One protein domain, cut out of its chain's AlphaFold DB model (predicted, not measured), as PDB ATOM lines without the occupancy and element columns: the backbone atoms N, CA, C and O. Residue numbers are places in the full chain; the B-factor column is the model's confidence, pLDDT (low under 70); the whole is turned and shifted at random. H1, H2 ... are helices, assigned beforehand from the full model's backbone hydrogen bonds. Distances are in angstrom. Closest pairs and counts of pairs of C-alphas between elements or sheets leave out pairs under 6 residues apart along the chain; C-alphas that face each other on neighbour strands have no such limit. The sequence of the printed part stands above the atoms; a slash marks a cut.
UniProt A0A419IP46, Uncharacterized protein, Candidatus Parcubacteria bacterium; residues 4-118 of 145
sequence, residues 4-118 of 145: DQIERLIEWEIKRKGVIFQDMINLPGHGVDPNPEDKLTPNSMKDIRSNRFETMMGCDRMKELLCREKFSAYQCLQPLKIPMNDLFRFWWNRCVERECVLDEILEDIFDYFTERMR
ATOM      1  N   ASP A   4      -9.319  23.667   3.168       92.00
ATOM      2  CA  ASP A   4      -8.569  22.417   2.977       92.00
ATOM      3  C   ASP A   4      -9.476  21.179   2.958       92.00
ATOM      4  O   ASP A   4      -9.208  20.201   2.262       92.00
ATOM      5  N   GLN A   5     -10.561  21.187   3.739       90.88
ATOM      6  CA  GLN A   5     -11.529  20.089   3.731       90.88
ATOM      7  C   GLN A   5     -12.309  20.047   2.417       90.88
ATOM      8  O   GLN A   5     -12.614  18.963   1.923       90.88
ATOM      9  N   ILE A   6     -12.638  21.219   1.870       89.06
ATOM     10  CA  ILE A   6     -13.330  21.353   0.587       89.06
ATOM     11  C   ILE A   6     -12.423  20.868  -0.540       89.06
ATOM     12  O   ILE A   6     -12.840  20.018  -1.320       89.06
ATOM     13  N   GLU A   7     -11.172  21.325  -0.570       90.56
ATOM     14  CA  GLU A   7     -10.177  20.896  -1.555       90.56
ATOM     15  C   GLU A   7      -9.996  19.378  -1.548       90.56
ATOM     16  O   GLU A   7     -10.153  18.730  -2.580       90.56
ATOM     17  N   ARG A   8      -9.793  18.781  -0.367       91.94
ATOM     18  CA  ARG A   8      -9.677  17.321  -0.229       91.94
ATOM     19  C   ARG A   8     -10.920  16.579  -0.710       91.94
ATOM     20  O   ARG A   8     -10.788  15.493  -1.269       91.94
ATOM     21  N   LEU A   9     -12.116  17.128  -0.491       90.62
ATOM     22  CA  LEU A   9     -13.356  16.526  -0.979       90.62
ATOM     23  C   LEU A   9     -13.409  16.567  -2.508       90.62
ATOM     24  O   LEU A   9     -13.702  15.546  -3.127       90.62
ATOM     25  N   ILE A  10     -13.090  17.713  -3.114       88.31
ATOM     26  CA  ILE A  10     -13.061  17.880  -4.573       88.31
ATOM     27  C   ILE A  10     -12.021  16.937  -5.191       88.31
ATOM     28  O   ILE A  10     -12.349  16.184  -6.106       88.31
ATOM     29  N   GLU A  11     -10.800  16.902  -4.655       89.44
ATOM     30  CA  GLU A  11      -9.759  15.976  -5.105       89.44
ATOM     31  C   GLU A  11     -10.192  14.515  -4.989       89.44
ATOM     32  O   GLU A  11      -9.950  13.711  -5.891       89.44
ATOM     33  N   TRP A  12     -10.822  14.154  -3.870       90.81
ATOM     34  CA  TRP A  12     -11.314  12.802  -3.656       90.81
ATOM     35  C   TRP A  12     -12.396  12.434  -4.671       90.81
ATOM     36  O   TRP A  12     -12.375  11.325  -5.196       90.81
ATOM     37  N   GLU A  13     -13.301  13.355  -5.004       88.25
ATOM     38  CA  GLU A  13     -14.320  13.144  -6.035       88.25
ATOM     39  C   GLU A  13     -13.712  12.963  -7.428       88.25
ATOM     40  O   GLU A  13     -14.095  12.029  -8.136       88.25
ATOM     41  N   ILE A  14     -12.731  13.794  -7.796       89.25
ATOM     42  CA  ILE A  14     -12.004  13.686  -9.070       89.25
ATOM     43  C   ILE A  14     -11.317  12.320  -9.168       89.25
ATOM     44  O   ILE A  14     -11.517  11.594 -10.146       89.25
ATOM     45  N   LYS A  15     -10.573  11.925  -8.125       89.75
ATOM     46  CA  LYS A  15      -9.873  10.631  -8.060       89.75
ATOM     47  C   LYS A  15     -10.850   9.459  -8.094       89.75
ATOM     48  O   LYS A  15     -10.666   8.530  -8.873       89.75
ATOM     49  N   ARG A  16     -11.920   9.510  -7.294       89.38
ATOM     50  CA  ARG A  16     -12.934   8.448  -7.210       89.38
ATOM     51  C   ARG A  16     -13.653   8.229  -8.536       89.38
ATOM     52  O   ARG A  16     -13.955   7.090  -8.878       89.38
ATOM     53  N   LYS A  17     -13.947   9.303  -9.272       85.25
ATOM     54  CA  LYS A  17     -14.600   9.229 -10.586       85.25
ATOM     55  C   LYS A  17     -13.617   8.987 -11.738       85.25
ATOM     56  O   LYS A  17     -14.062   8.761 -12.863       85.25
ATOM     57  N   GLY A  18     -12.308   9.019 -11.476       87.38
ATOM     58  CA  GLY A  18     -11.270   8.907 -12.502       87.38
ATOM     59  C   GLY A  18     -11.378  10.006 -13.559       87.38
ATOM     60  O   GLY A  18     -11.176   9.732 -14.743       87.38
ATOM     61  N   VAL A  19     -11.784  11.208 -13.140       88.75
ATOM     62  CA  VAL A  19     -11.917  12.375 -14.017       88.75
ATOM     63  C   VAL A  19     -10.525  12.911 -14.301       88.75
ATOM     64  O   VAL A  19      -9.763  13.195 -13.378       88.75
ATOM     65  N   ILE A  20     -10.203  13.065 -15.578       88.94
ATOM     66  CA  ILE A  20      -8.978  13.723 -16.021       88.94
ATOM     67  C   ILE A  20      -9.308  15.063 -16.666       88.94
ATOM     68  O   ILE A  20     -10.451  15.341 -17.028       88.94
ATOM     69  N   PHE A  21      -8.287  15.895 -16.853       86.00
ATOM     70  CA  PHE A  21      -8.445  17.197 -17.499       86.00
ATOM     71  C   PHE A  21      -9.140  17.090 -18.867       86.00
ATOM     72  O   PHE A  21     -10.006  17.897 -19.186       86.00
ATOM     73  N   GLN A  22      -8.844  16.030 -19.627       85.94
ATOM     74  CA  GLN A  22      -9.476  15.769 -20.921       85.94
ATOM     75  C   GLN A  22     -10.998  15.572 -20.828       85.94
ATOM     76  O   GLN A  22     -11.708  15.996 -21.734       85.94
ATOM     77  N   ASP A  23     -11.532  14.997 -19.745       86.94
ATOM     78  CA  ASP A  23     -12.989  14.903 -19.557       86.94
ATOM     79  C   ASP A  23     -13.624  16.291 -19.386       86.94
ATOM     80  O   ASP A  23     -14.731  16.532 -19.865       86.94
ATOM     81  N   MET A  24     -12.910  17.210 -18.727       83.94
ATOM     82  CA  MET A  24     -13.389  18.558 -18.412       83.94
ATOM     83  C   MET A  24     -13.400  19.492 -19.625       83.94
ATOM     84  O   MET A  24     -14.200  20.427 -19.631       83.94
ATOM     85  N   ILE A  25     -12.576  19.234 -20.650       83.69
ATOM     86  CA  ILE A  25     -12.482  20.075 -21.858       83.69
ATOM     87  C   ILE A  25     -13.150  19.472 -23.100       83.69
ATOM     88  O   ILE A  25     -13.657  20.216 -23.934       83.69
ATOM     89  N   ASN A  26     -13.198  18.141 -23.235       81.75
ATOM     90  CA  ASN A  26     -13.780  17.498 -24.417       81.75
ATOM     91  C   ASN A  26     -15.304  17.471 -24.353       81.75
ATOM     92  O   ASN A  26     -15.885  17.517 -23.274       81.75
ATOM     93  N   LEU A  27     -15.967  17.349 -25.500       82.88
ATOM     94  CA  LEU A  27     -17.427  17.272 -25.599       82.88
ATOM     95  C   LEU A  27     -17.986  15.946 -25.039       82.88
ATOM     96  O   LEU A  27     -17.284  14.928 -25.037       82.88
ATOM     97  N   PRO A  28     -19.242  15.929 -24.557       82.19
ATOM     98  CA  PRO A  28     -19.901  14.693 -24.151       82.19
ATOM     99  C   PRO A  28     -20.066  13.759 -25.357       82.19
ATOM    100  O   PRO A  28     -20.290  14.207 -26.479       82.19
ATOM    101  N   GLY A  29     -19.913  12.451 -25.139       78.06
ATOM    102  CA  GLY A  29     -19.993  11.445 -26.207       78.06
ATOM    103  C   GLY A  29     -18.763  11.348 -27.120       78.06
ATOM    104  O   GLY A  29     -18.704  10.443 -27.948       78.06
ATOM    105  N   HIS A  30     -17.759  12.215 -26.953       82.44
ATOM    106  CA  HIS A  30     -16.474  12.075 -27.637       82.44
ATOM    107  C   HIS A  30     -15.527  11.152 -26.865       82.44
ATOM    108  O   HIS A  30     -15.591  11.037 -25.637       82.44
ATOM    109  N   GLY A  31     -14.647  10.489 -27.616       85.50
ATOM    110  CA  GLY A  31     -13.595   9.650 -27.065       85.50
ATOM    111  C   GLY A  31     -12.568  10.480 -26.298       85.50
ATOM    112  O   GLY A  31     -12.043  11.460 -26.817       85.50
ATOM    113  N   VAL A  32     -12.285  10.072 -25.068       88.56
ATOM    114  CA  VAL A  32     -11.285  10.654 -24.181       88.56
ATOM    115  C   VAL A  32     -10.128   9.672 -24.070       88.56
ATOM    116  O   VAL A  32     -10.314   8.540 -23.621       88.56
ATOM    117  N   ASP A  33      -8.942  10.122 -24.476       88.56
ATOM    118  CA  ASP A  33      -7.685   9.407 -24.266       88.56
ATOM    119  C   ASP A  33      -7.252   9.563 -22.796       88.56
ATOM    120  O   ASP A  33      -6.997  10.692 -22.357       88.56
ATOM    121  N   PRO A  34      -7.177   8.471 -22.011       85.06
ATOM    122  CA  PRO A  34      -6.707   8.523 -20.632       85.06
ATOM    123  C   PRO A  34      -5.231   8.920 -20.509       85.06
ATOM    124  O   PRO A  34      -4.824   9.397 -19.449       85.06
ATOM    125  N   ASN A  35      -4.435   8.716 -21.564       86.50
ATOM    126  CA  ASN A  35      -3.001   8.979 -21.580       86.50
ATOM    127  C   ASN A  35      -2.599   9.808 -22.818       86.50
ATOM    128  O   ASN A  35      -1.920   9.302 -23.715       86.50
ATOM    129  N   PRO A  36      -2.987  11.097 -22.867       83.06
ATOM    130  CA  PRO A  36      -2.758  11.947 -24.036       83.06
ATOM    131  C   PRO A  36      -1.271  12.184 -24.344       83.06
ATOM    132  O   PRO A  36      -0.923  12.515 -25.477       83.06
ATOM    133  N   GLU A  37      -0.389  11.996 -23.360       86.00
ATOM    134  CA  GLU A  37       1.059  12.160 -23.522       86.00
ATOM    135  C   GLU A  37       1.726  10.975 -24.238       86.00
ATOM    136  O   GLU A  37       2.833  11.114 -24.766       86.00
ATOM    137  N   ASP A  38       1.065   9.813 -24.312       86.25
ATOM    138  CA  ASP A  38       1.562   8.684 -25.096       86.25
ATOM    139  C   ASP A  38       1.356   8.943 -26.592       86.25
ATOM    140  O   ASP A  38       0.253   8.846 -27.132       86.25
ATOM    141  N   LYS A  39       2.450   9.276 -27.279       84.50
ATOM    142  CA  LYS A  39       2.482   9.511 -28.730       84.50
ATOM    143  C   LYS A  39       2.941   8.290 -29.530       84.50
ATOM    144  O   LYS A  39       2.996   8.369 -30.755       84.50
ATOM    145  N   LEU A  40       3.318   7.199 -28.863       89.12
ATOM    146  CA  LEU A  40       3.879   6.005 -29.499       89.12
ATOM    147  C   LEU A  40       2.775   5.023 -29.887       89.12
ATOM    148  O   LEU A  40       2.829   4.431 -30.966       89.12
ATOM    149  N   THR A  41       1.766   4.868 -29.029       87.12
ATOM    150  CA  THR A  41       0.652   3.951 -29.282       87.12
ATOM    151  C   THR A  41      -0.320   4.541 -30.314       87.12
ATOM    152  O   THR A  41      -0.816   5.657 -30.123       87.12
ATOM    153  N   PRO A  42      -0.654   3.818 -31.402       85.56
ATOM    154  CA  PRO A  42      -1.669   4.256 -32.357       85.56
ATOM    155  C   PRO A  42      -3.043   4.415 -31.697       85.56
ATOM    156  O   PRO A  42      -3.428   3.588 -30.876       85.56
ATOM    157  N   ASN A  43      -3.833   5.407 -32.121       82.50
ATOM    158  CA  ASN A  43      -5.153   5.701 -31.534       82.50
ATOM    159  C   ASN A  43      -6.109   4.498 -31.498       82.50
ATOM    160  O   ASN A  43      -6.906   4.390 -30.578       82.50
ATOM    161  N   SER A  44      -6.023   3.578 -32.464       82.75
ATOM    162  CA  SER A  44      -6.842   2.355 -32.491       82.75
ATOM    163  C   SER A  44      -6.502   1.353 -31.382       82.75
ATOM    164  O   SER A  44      -7.292   0.456 -31.115       82.75
ATOM    165  N   MET A  45      -5.311   1.465 -30.791       83.69
ATOM    166  CA  MET A  45      -4.830   0.643 -29.677       83.69
ATOM    167  C   MET A  45      -4.829   1.403 -28.350       83.69
ATOM    168  O   MET A  45      -4.556   0.811 -27.307       83.69
ATOM    169  N   LYS A  46      -5.129   2.704 -28.378       84.81
ATOM    170  CA  LYS A  46      -5.348   3.477 -27.164       84.81
ATOM    171  C   LYS A  46      -6.700   3.095 -26.578       84.81
ATOM    172  O   LYS A  46      -7.678   2.954 -27.309       84.81
ATOM    173  N   ASP A  47      -6.754   2.962 -25.257       86.00
ATOM    174  CA  ASP A  47      -7.980   2.669 -24.505       86.00
ATOM    175  C   ASP A  47      -8.879   3.917 -24.424       86.00
ATOM    176  O   ASP A  47      -9.130   4.485 -23.360       86.00
ATOM    177  N   ILE A  48      -9.294   4.415 -25.593       88.50
ATOM    178  CA  ILE A  48     -10.140   5.597 -25.723       88.50
ATOM    179  C   ILE A  48     -11.517   5.237 -25.182       88.50
ATOM    180  O   ILE A  48     -12.233   4.402 -25.736       88.50
ATOM    181  N   ARG A  49     -11.911   5.916 -24.109       89.50
ATOM    182  CA  ARG A  49     -13.204   5.714 -23.450       89.50
ATOM    183  C   ARG A  49     -14.161   6.859 -23.739       89.50
ATOM    184  O   ARG A  49     -13.747   7.929 -24.164       89.50
ATOM    185  N   SER A  50     -15.443   6.677 -23.449       88.25
ATOM    186  CA  SER A  50     -16.384   7.799 -23.442       88.25
ATOM    187  C   SER A  50     -16.059   8.801 -22.325       88.25
ATOM    188  O   SER A  50     -15.512   8.442 -21.270       88.25
ATOM    189  N   ASN A  51     -16.403  10.069 -22.562       88.38
ATOM    190  CA  ASN A  51     -16.351  11.117 -21.542       88.38
ATOM    191  C   ASN A  51     -17.212  10.731 -20.319       88.38
ATOM    192  O   ASN A  51     -18.286  10.144 -20.468       88.38
ATOM    193  N   ARG A  52     -16.727  11.043 -19.108       86.44
ATOM    194  CA  ARG A  52     -17.465  10.822 -17.851       86.44
ATOM    195  C   ARG A  52     -18.654  11.758 -17.677       86.44
ATOM    196  O   ARG A  52     -19.566  11.393 -16.940       86.44
ATOM    197  N   PHE A  53     -18.604  12.932 -18.301       87.12
ATOM    198  CA  PHE A  53     -19.663  13.922 -18.212       87.12
ATOM    199  C   PHE A  53     -20.659  13.767 -19.354       87.12
ATOM    200  O   PHE A  53     -20.279  13.624 -20.520       87.12
ATOM    201  N   GLU A  54     -21.937  13.838 -19.005       81.94
ATOM    202  CA  GLU A  54     -23.036  13.797 -19.974       81.94
ATOM    203  C   GLU A  54     -23.301  15.186 -20.573       81.94
ATOM    204  O   GLU A  54     -23.838  15.306 -21.675       81.94
ATOM    205  N   THR A  55     -22.873  16.243 -19.881       79.44
ATOM    206  CA  THR A  55     -23.103  17.632 -20.282       79.44
ATOM    207  C   THR A  55     -21.877  18.310 -20.899       79.44
ATOM    208  O   THR A  55     -20.719  17.941 -20.681       79.44
ATOM    209  N   MET A  56     -22.141  19.325 -21.728       72.44
ATOM    210  CA  MET A  56     -21.125  20.075 -22.479       72.44
ATOM    211  C   MET A  56     -20.585  21.293 -21.718       72.44
ATOM    212  O   MET A  56     -19.429  21.657 -21.905       72.44
ATOM    213  N   MET A  57     -21.401  21.918 -20.865       68.06
ATOM    214  CA  MET A  57     -21.092  23.202 -20.227       68.06
ATOM    215  C   MET A  57     -20.470  23.027 -18.838       68.06
ATOM    216  O   MET A  57     -20.850  22.146 -18.068       68.06
ATOM    217  N   GLY A  58     -19.540  23.921 -18.486       68.00
ATOM    218  CA  GLY A  58     -18.769  23.832 -17.243       68.00
ATOM    219  C   GLY A  58     -19.618  23.819 -15.967       68.00
ATOM    220  O   GLY A  58     -19.331  23.050 -15.050       68.00
ATOM    221  N   CYS A  59     -20.695  24.610 -15.909       71.06
ATOM    222  CA  CYS A  59     -21.560  24.655 -14.728       71.06
ATOM    223  C   CYS A  59     -22.259  23.312 -14.463       71.06
ATOM    224  O   CYS A  59     -22.365  22.901 -13.309       71.06
ATOM    225  N   ASP A  60     -22.668  22.594 -15.508       77.00
ATOM    226  CA  ASP A  60     -23.330  21.297 -15.377       77.00
ATOM    227  C   ASP A  60     -22.336  20.176 -15.060       77.00
ATOM    228  O   ASP A  60     -22.620  19.333 -14.212       77.00
ATOM    229  N   ARG A  61     -21.109  20.243 -15.591       81.19
ATOM    230  CA  ARG A  61     -20.008  19.348 -15.186       81.19
ATOM    231  C   ARG A  61     -19.650  19.504 -13.714       81.19
ATOM    232  O   ARG A  61     -19.419  18.522 -13.008       81.19
ATOM    233  N   MET A  62     -19.648  20.743 -13.221       78.81
ATOM    234  CA  MET A  62     -19.414  21.013 -11.806       78.81
ATOM    235  C   MET A  62     -20.556  20.476 -10.934       78.81
ATOM    236  O   MET A  62     -20.297  19.904  -9.874       78.81
ATOM    237  N   LYS A  63     -21.812  20.577 -11.395       79.69
ATOM    238  CA  LYS A  63     -22.950  19.914 -10.738       79.69
ATOM    239  C   LYS A  63     -22.754  18.400 -10.724       79.69
ATOM    240  O   LYS A  63     -22.833  17.793  -9.664       79.69
ATOM    241  N   GLU A  64     -22.410  17.787 -11.854       82.62
ATOM    242  CA  GLU A  64     -22.136  16.349 -11.937       82.62
ATOM    243  C   GLU A  64     -21.052  15.900 -10.943       82.62
ATOM    244  O   GLU A  64     -21.140  14.808 -10.377       82.62
ATOM    245  N   LEU A  65     -20.037  16.727 -10.683       84.88
ATOM    246  CA  LEU A  65     -18.973  16.432  -9.722       84.88
ATOM    247  C   LEU A  65     -19.430  16.602  -8.258       84.88
ATOM    248  O   LEU A  65     -19.245  15.697  -7.431       84.88
ATOM    249  N   LEU A  66     -20.039  17.747  -7.941       84.88
ATOM    250  CA  LEU A  66     -20.289  18.197  -6.567       84.88
ATOM    251  C   LEU A  66     -21.684  17.859  -6.027       84.88
ATOM    252  O   LEU A  66     -21.886  17.924  -4.812       84.88
ATOM    253  N   CYS A  67     -22.637  17.458  -6.866       85.88
ATOM    254  CA  CYS A  67     -23.951  16.993  -6.422       85.88
ATOM    255  C   CYS A  67     -23.869  15.588  -5.816       85.88
ATOM    256  O   CYS A  67     -23.052  14.748  -6.211       85.88
ATOM    257  N   ARG A  68     -24.721  15.326  -4.814       81.38
ATOM    258  CA  ARG A  68     -24.869  13.985  -4.217       81.38
ATOM    259  C   ARG A  68     -25.495  12.994  -5.192       81.38
ATOM    260  O   ARG A  68     -25.091  11.834  -5.224       81.38
ATOM    261  N   GLU A  69     -26.467  13.467  -5.957       77.94
ATOM    262  CA  GLU A  69     -27.216  12.686  -6.934       77.94
ATOM    263  C   GLU A  69     -26.580  12.786  -8.326       77.94
ATOM    264  O   GLU A  69     -25.728  13.641  -8.579       77.94
ATOM    265  N   LYS A  70     -26.974  11.879  -9.228       73.19
ATOM    266  CA  LYS A  70     -26.613  11.990 -10.646       73.19
ATOM    267  C   LYS A  70     -27.281  13.222 -11.240       73.19
ATOM    268  O   LYS A  70     -28.411  13.527 -10.867       73.19
ATOM    269  N   PHE A  71     -26.614  13.885 -12.177       70.94
ATOM    270  CA  PHE A  71     -27.195  15.020 -12.882       70.94
ATOM    271  C   PHE A  71     -28.501  14.633 -13.582       70.94
ATOM    272  O   PHE A  71     -28.616  13.559 -14.168       70.94
ATOM    273  N   SER A  72     -29.491  15.515 -13.491       71.38
ATOM    274  CA  SER A  72     -30.766  15.391 -14.184       71.38
ATOM    275  C   SER A  72     -31.127  16.743 -14.768       71.38
ATOM    276  O   SER A  72     -31.309  17.711 -14.032       71.38
ATOM    277  N   ALA A  73     -31.287  16.802 -16.090       72.44
ATOM    278  CA  ALA A  73     -31.682  18.023 -16.791       72.44
ATOM    279  C   ALA A  73     -33.070  18.543 -16.365       72.44
ATOM    280  O   ALA A  73     -33.390  19.708 -16.579       72.44
ATOM    281  N   TYR A  74     -33.892  17.690 -15.746       78.25
ATOM    282  CA  TYR A  74     -35.233  18.033 -15.268       78.25
ATOM    283  C   TYR A  74     -35.246  18.540 -13.820       78.25
ATOM    284  O   TYR A  74     -36.275  19.023 -13.349       78.25
ATOM    285  N   GLN A  75     -34.130  18.421 -13.096       72.00
ATOM    286  CA  GLN A  75     -34.008  18.894 -11.723       72.00
ATOM    287  C   GLN A  75     -33.147  20.155 -11.680       72.00
ATOM    288  O   GLN A  75     -31.924  20.103 -11.756       72.00
ATOM    289  N   CYS A  76     -33.795  21.305 -11.497       64.69
ATOM    290  CA  CYS A  76     -33.099  22.591 -11.450       64.69
ATOM    291  C   CYS A  76     -32.231  22.776 -10.193       64.69
ATOM    292  O   CYS A  76     -31.284  23.558 -10.215       64.69
ATOM    293  N   LEU A  77     -32.551  22.087  -9.091       67.81
ATOM    294  CA  LEU A  77     -31.890  22.256  -7.796       67.81
ATOM    295  C   LEU A  77     -31.519  20.894  -7.218       67.81
ATOM    296  O   LEU A  77     -32.340  20.228  -6.588       67.81
ATOM    297  N   GLN A  78     -30.272  20.489  -7.432       77.38
ATOM    298  CA  GLN A  78     -29.734  19.272  -6.838       77.38
ATOM    299  C   GLN A  78     -28.978  19.585  -5.543       77.38
ATOM    300  O   GLN A  78     -28.250  20.581  -5.479       77.38
ATOM    301  N   PRO A  79     -29.119  18.748  -4.501       81.75
ATOM    302  CA  PRO A  79     -28.415  18.960  -3.250       81.75
ATOM    303  C   PRO A  79     -26.905  18.774  -3.448       81.75
ATOM    304  O   PRO A  79     -26.415  17.691  -3.794       81.75
ATOM    305  N   LEU A  80     -26.160  19.848  -3.190       84.12
ATOM    306  CA  LEU A  80     -24.702  19.846  -3.214       84.12
ATOM    307  C   LEU A  80     -24.135  19.046  -2.032       84.12
ATOM    308  O   LEU A  80     -24.695  19.014  -0.933       84.12
ATOM    309  N   LYS A  81     -22.979  18.414  -2.240       86.75
ATOM    310  CA  LYS A  81     -22.193  17.787  -1.164       86.75
ATOM    311  C   LYS A  81     -21.614  18.825  -0.204       86.75
ATOM    312  O   LYS A  81     -21.495  18.534   0.984       86.75
ATOM    313  N   ILE A  82     -21.279  20.005  -0.725       86.75
ATOM    314  CA  ILE A  82     -20.720  21.146   0.005       86.75
ATOM    315  C   ILE A  82     -21.760  22.277  -0.012       86.75
ATOM    316  O   ILE A  82     -22.316  22.552  -1.077       86.75
ATOM    317  N   PRO A  83     -22.037  22.951   1.118       87.44
ATOM    318  CA  PRO A  83     -22.900  24.128   1.125       87.44
ATOM    319  C   PRO A  83     -22.405  25.196   0.142       87.44
ATOM    320  O   PRO A  83     -21.208  25.469   0.079       87.44
ATOM    321  N   MET A  84     -23.317  25.849  -0.581       84.50
ATOM    322  CA  MET A  84     -22.945  26.854  -1.588       84.50
ATOM    323  C   MET A  84     -22.068  27.973  -1.006       84.50
ATOM    324  O   MET A  84     -21.079  28.356  -1.619       84.50
ATOM    325  N   ASN A  85     -22.371  28.443   0.210       87.31
ATOM    326  CA  ASN A  85     -21.586  29.481   0.889       87.31
ATOM    327  C   ASN A  85     -20.130  29.056   1.122       87.31
ATOM    328  O   ASN A  85     -19.211  29.851   0.951       87.31
ATOM    329  N   ASP A  86     -19.923  27.792   1.493       89.12
ATOM    330  CA  ASP A  86     -18.595  27.229   1.724       89.12
ATOM    331  C   ASP A  86     -17.828  27.082   0.406       89.12
ATOM    332  O   ASP A  86     -16.647  27.422   0.340       89.12
ATOM    333  N   LEU A  87     -18.505  26.630  -0.653       86.62
ATOM    334  CA  LEU A  87     -17.922  26.507  -1.988       86.62
ATOM    335  C   LEU A  87     -17.548  27.876  -2.573       86.62
ATOM    336  O   LEU A  87     -16.462  28.027  -3.126       86.62
ATOM    337  N   PHE A  88     -18.416  28.876  -2.412       85.50
ATOM    338  CA  PHE A  88     -18.152  30.247  -2.840       85.50
ATOM    339  C   PHE A  88     -16.961  30.841  -2.088       85.50
ATOM    340  O   PHE A  88     -16.062  31.406  -2.703       85.50
ATOM    341  N   ARG A  89     -16.907  30.651  -0.763       89.94
ATOM    342  CA  ARG A  89     -15.775  31.083   0.066       89.94
ATOM    343  C   ARG A  89     -14.465  30.445  -0.399       89.94
ATOM    344  O   ARG A  89     -13.466  31.148  -0.522       89.94
ATOM    345  N   PHE A  90     -14.474  29.141  -0.677       89.62
ATOM    346  CA  PHE A  90     -13.313  28.423  -1.203       89.62
ATOM    347  C   PHE A  90     -12.860  28.990  -2.554       89.62
ATOM    348  O   PHE A  90     -11.693  29.345  -2.713       89.62
ATOM    349  N   TRP A  91     -13.795  29.139  -3.496       86.44
ATOM    350  CA  TRP A  91     -13.532  29.689  -4.825       86.44
ATOM    351  C   TRP A  91     -12.941  31.103  -4.752       86.44
ATOM    352  O   TRP A  91     -11.883  31.356  -5.326       86.44
ATOM    353  N   TRP A  92     -13.550  31.985  -3.955       85.12
ATOM    354  CA  TRP A  92     -13.106  33.366  -3.745       85.12
ATOM    355  C   TRP A  92     -11.718  33.479  -3.098       85.12
ATOM    356  O   TRP A  92     -10.986  34.446  -3.310       85.12
ATOM    357  N   ASN A  93     -11.354  32.509  -2.256       86.94
ATOM    358  CA  ASN A  93     -10.097  32.546  -1.518       86.94
ATOM    359  C   ASN A  93      -8.936  31.860  -2.234       86.94
ATOM    360  O   ASN A  93      -7.797  32.250  -1.992       86.94
ATOM    361  N   ARG A  94      -9.197  30.826  -3.040       84.19
ATOM    362  CA  ARG A  94      -8.144  29.975  -3.621       84.19
ATOM    363  C   ARG A  94      -8.116  29.920  -5.139       84.19
ATOM    364  O   ARG A  94      -7.062  29.619  -5.685       84.19
ATOM    365  N   CYS A  95      -9.236  30.160  -5.814       81.44
ATOM    366  CA  CYS A  95      -9.335  29.949  -7.260       81.44
ATOM    367  C   CYS A  95      -9.342  31.247  -8.071       81.44
ATOM    368  O   CYS A  95      -9.136  31.192  -9.278       81.44
ATOM    369  N   VAL A  96      -9.609  32.388  -7.435       83.00
ATOM    370  CA  VAL A  96      -9.823  33.674  -8.107       83.00
ATOM    371  C   VAL A  96      -8.739  34.670  -7.730       83.00
ATOM    372  O   VAL A  96      -8.460  34.881  -6.547       83.00
ATOM    373  N   GLU A  97      -8.196  35.347  -8.737       83.62
ATOM    374  CA  GLU A  97      -7.448  36.587  -8.545       83.62
ATOM    375  C   GLU A  97      -8.437  37.705  -8.217       83.62
ATOM    376  O   GLU A  97      -9.199  38.171  -9.064       83.62
ATOM    377  N   ARG A  98      -8.475  38.087  -6.938       80.19
ATOM    378  CA  ARG A  98      -9.489  39.009  -6.406       80.19
ATOM    379  C   ARG A  98      -9.464  40.370  -7.086       80.19
ATOM    380  O   ARG A  98     -10.512  40.986  -7.191       80.19
ATOM    381  N   GLU A  99      -8.294  40.818  -7.522       78.94
ATOM    382  CA  GLU A  99      -8.105  42.102  -8.202       78.94
ATOM    383  C   GLU A  99      -8.965  42.169  -9.473       78.94
ATOM    384  O   GLU A  99      -9.783  43.073  -9.602       78.94
ATOM    385  N   CYS A 100      -8.913  41.132 -10.314       78.06
ATOM    386  CA  CYS A 100      -9.682  41.058 -11.558       78.06
ATOM    387  C   CYS A 100     -11.203  41.072 -11.336       78.06
ATOM    388  O   CYS A 100     -11.933  41.695 -12.095       78.06
ATOM    389  N   VAL A 101     -11.697  40.396 -10.292       78.31
ATOM    390  CA  VAL A 101     -13.149  40.324 -10.031       78.31
ATOM    391  C   VAL A 101     -13.663  41.545  -9.273       78.31
ATOM    392  O   VAL A 101     -14.820  41.930  -9.424       78.31
ATOM    393  N   LEU A 102     -12.822  42.167  -8.448       79.31
ATOM    394  CA  LEU A 102     -13.178  43.415  -7.783       79.31
ATOM    395  C   LEU A 102     -13.399  44.531  -8.800       79.31
ATOM    396  O   LEU A 102     -14.365  45.267  -8.633       79.31
ATOM    397  N   ASP A 103     -12.572  44.626  -9.840       80.88
ATOM    398  CA  ASP A 103     -12.731  45.650 -10.875       80.88
ATOM    399  C   ASP A 103     -14.083  45.523 -11.599       80.88
ATOM    400  O   ASP A 103     -14.813  46.509 -11.683       80.88
ATOM    401  N   GLU A 104     -14.482  44.310 -12.004       82.75
ATOM    402  CA  GLU A 104     -15.790  44.058 -12.640       82.75
ATOM    403  C   GLU A 104     -16.969  44.395 -11.708       82.75
ATOM    404  O   GLU A 104     -17.910  45.086 -12.094       82.75
ATOM    405  N   ILE A 105     -16.914  43.948 -10.447       84.75
ATOM    406  CA  ILE A 105     -17.983  44.221  -9.471       84.75
ATOM    407  C   ILE A 105     -18.077  45.720  -9.177       84.75
ATOM    408  O   ILE A 105     -19.173  46.256  -9.001       84.75
ATOM    409  N   LEU A 106     -16.937  46.401  -9.063       83.69
ATOM    410  CA  LEU A 106     -16.908  47.835  -8.812       83.69
ATOM    411  C   LEU A 106     -17.466  48.606 -10.004       83.69
ATOM    412  O   LEU A 106     -18.223  49.545  -9.771       83.69
ATOM    413  N   GLU A 107     -17.153  48.207 -11.236       88.62
ATOM    414  CA  GLU A 107     -17.719  48.798 -12.453       88.62
ATOM    415  C   GLU A 107     -19.249  48.677 -12.472       88.62
ATOM    416  O   GLU A 107     -19.929  49.700 -12.556       88.62
ATOM    417  N   ASP A 108     -19.803  47.485 -12.230       88.31
ATOM    418  CA  ASP A 108     -21.256  47.266 -12.140       88.31
ATOM    419  C   ASP A 108     -21.918  48.137 -11.055       88.31
ATOM    420  O   ASP A 108     -23.002  48.708 -11.241       88.31
ATOM    421  N   ILE A 109     -21.274  48.256  -9.889       89.69
ATOM    422  CA  ILE A 109     -21.753  49.112  -8.797       89.69
ATOM    423  C   ILE A 109     -21.717  50.583  -9.222       89.69
ATOM    424  O   ILE A 109     -22.680  51.322  -8.977       89.69
ATOM    425  N   PHE A 110     -20.621  51.024  -9.839       88.31
ATOM    426  CA  PHE A 110     -20.473  52.388 -10.332       88.31
ATOM    427  C   PHE A 110     -21.513  52.706 -11.396       88.31
ATOM    428  O   PHE A 110     -22.121  53.772 -11.312       88.31
ATOM    429  N   ASP A 111     -21.779  51.802 -12.330       91.81
ATOM    430  CA  ASP A 111     -22.800  51.965 -13.359       91.81
ATOM    431  C   ASP A 111     -24.192  52.073 -12.747       91.81
ATOM    432  O   ASP A 111     -24.903  53.047 -13.006       91.81
ATOM    433  N   TYR A 112     -24.550  51.166 -11.836       91.44
ATOM    434  CA  TYR A 112     -25.824  51.220 -11.119       91.44
ATOM    435  C   TYR A 112     -26.034  52.568 -10.407       91.44
ATOM    436  O   TYR A 112     -27.106  53.183 -10.487       91.44
ATOM    437  N   PHE A 113     -25.007  53.070  -9.711       90.69
ATOM    438  CA  PHE A 113     -25.092  54.367  -9.040       90.69
ATOM    439  C   PHE A 113     -25.048  55.545 -10.016       90.69
ATOM    440  O   PHE A 113     -25.740  56.539  -9.788       90.69
ATOM    441  N   THR A 114     -24.301  55.442 -11.112       87.81
ATOM    442  CA  THR A 114     -24.225  56.463 -12.161       87.81
ATOM    443  C   THR A 114     -25.566  56.617 -12.863       87.81
ATOM    444  O   THR A 114     -26.020  57.740 -13.072       87.81
ATOM    445  N   GLU A 115     -26.260  55.519 -13.165       87.56
ATOM    446  CA  GLU A 115     -27.623  55.550 -13.695       87.56
ATOM    447  C   GLU A 115     -28.604  56.191 -12.718       87.56
ATOM    448  O   GLU A 115     -29.438  57.004 -13.115       87.56
ATOM    449  N   ARG A 116     -28.481  55.880 -11.426       86.81
ATOM    450  CA  ARG A 116     -29.353  56.441 -10.390       86.81
ATOM    451  C   ARG A 116     -29.104  57.930 -10.134       86.81
ATOM    452  O   ARG A 116     -30.041  58.651  -9.797       86.81
ATOM    453  N   MET A 117     -27.859  58.384 -10.270       85.00
ATOM    454  CA  MET A 117     -27.471  59.794 -10.144       85.00
ATOM    455  C   MET A 117     -27.576  60.566 -11.461       85.00
ATOM    456  O   MET A 117     -27.415  61.789 -11.463       85.00
ATOM    457  N   ARG A 118     -27.869  59.881 -12.576       81.06
ATOM    458  CA  ARG A 118     -28.105  60.518 -13.867       81.06
ATOM    459  C   ARG A 118     -29.242  61.528 -13.687       81.06
ATOM    460  O   ARG A 118     -30.333  61.145 -13.256       81.06
TER     461      ARG A 118
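This is residues 4 to 118 of the 145 residues of an uncharacterized protein of Candidatus Parcubacteria bacterium (UniProt A0A419IP46). A loose body of four shorter helices, H1 to H4, and long loops has a free arm sticking out at one end, made by the long helix H5: residues 95 to 100, of which 98 to 100 belong to H5, and residues 102 to 118, of which 102 to 117 belong to H5, stand free. At the opposite end the unnamed stretch 26 to 57 loops out. The printed part has 115 residues with five named helices, H1 to H5 in order, and no named strand: all helix. It is loose, with a radius of gyration of the C-alphas of 19.2 A, spanning 66 by 32 by 31 A.

H1, residues 4 to 17, begins at C-alpha 4 (-8.569, 22.417, 2.977) and is 19.9 A long. H2 is residues 21 to 25, 6.6 A; H3 58 to 66, 12.2 A; H4 84 to 95, 15.1 A. H5, residues 98 to 117, is 27.7 A long and ends at C-alpha 117 (-27.471, 59.794, -10.144).

H1, with residues 10 to 14 alone, touches H3, about perpendicular at 85 degrees; their closest C-alphas, Glu 13 and Leu 65, are 6.8 A apart. H1 and H4 only just touch, with 3 pairs of C-alphas within 8 A, closest Ile 6 and Phe 90 at 7.3 A. H2 is close to H3 but not clearly touching, closest C-alphas Met 24 and Arg 61 at 7.4 A. H5 is apart from H1, H2 and H3. Every O i to N i+4 pair is within hydrogen-bond range in H1, H2, H3 and H4; in H5, 15 of 16.

The C-alphas farthest apart, Met 45 and Met 117, are 66.3 A apart. The printed part has no cut. The links H2 to H3 and H3 to H4 are long. pLDDT is under 70 at residues 57 to 58 and 76 to 77.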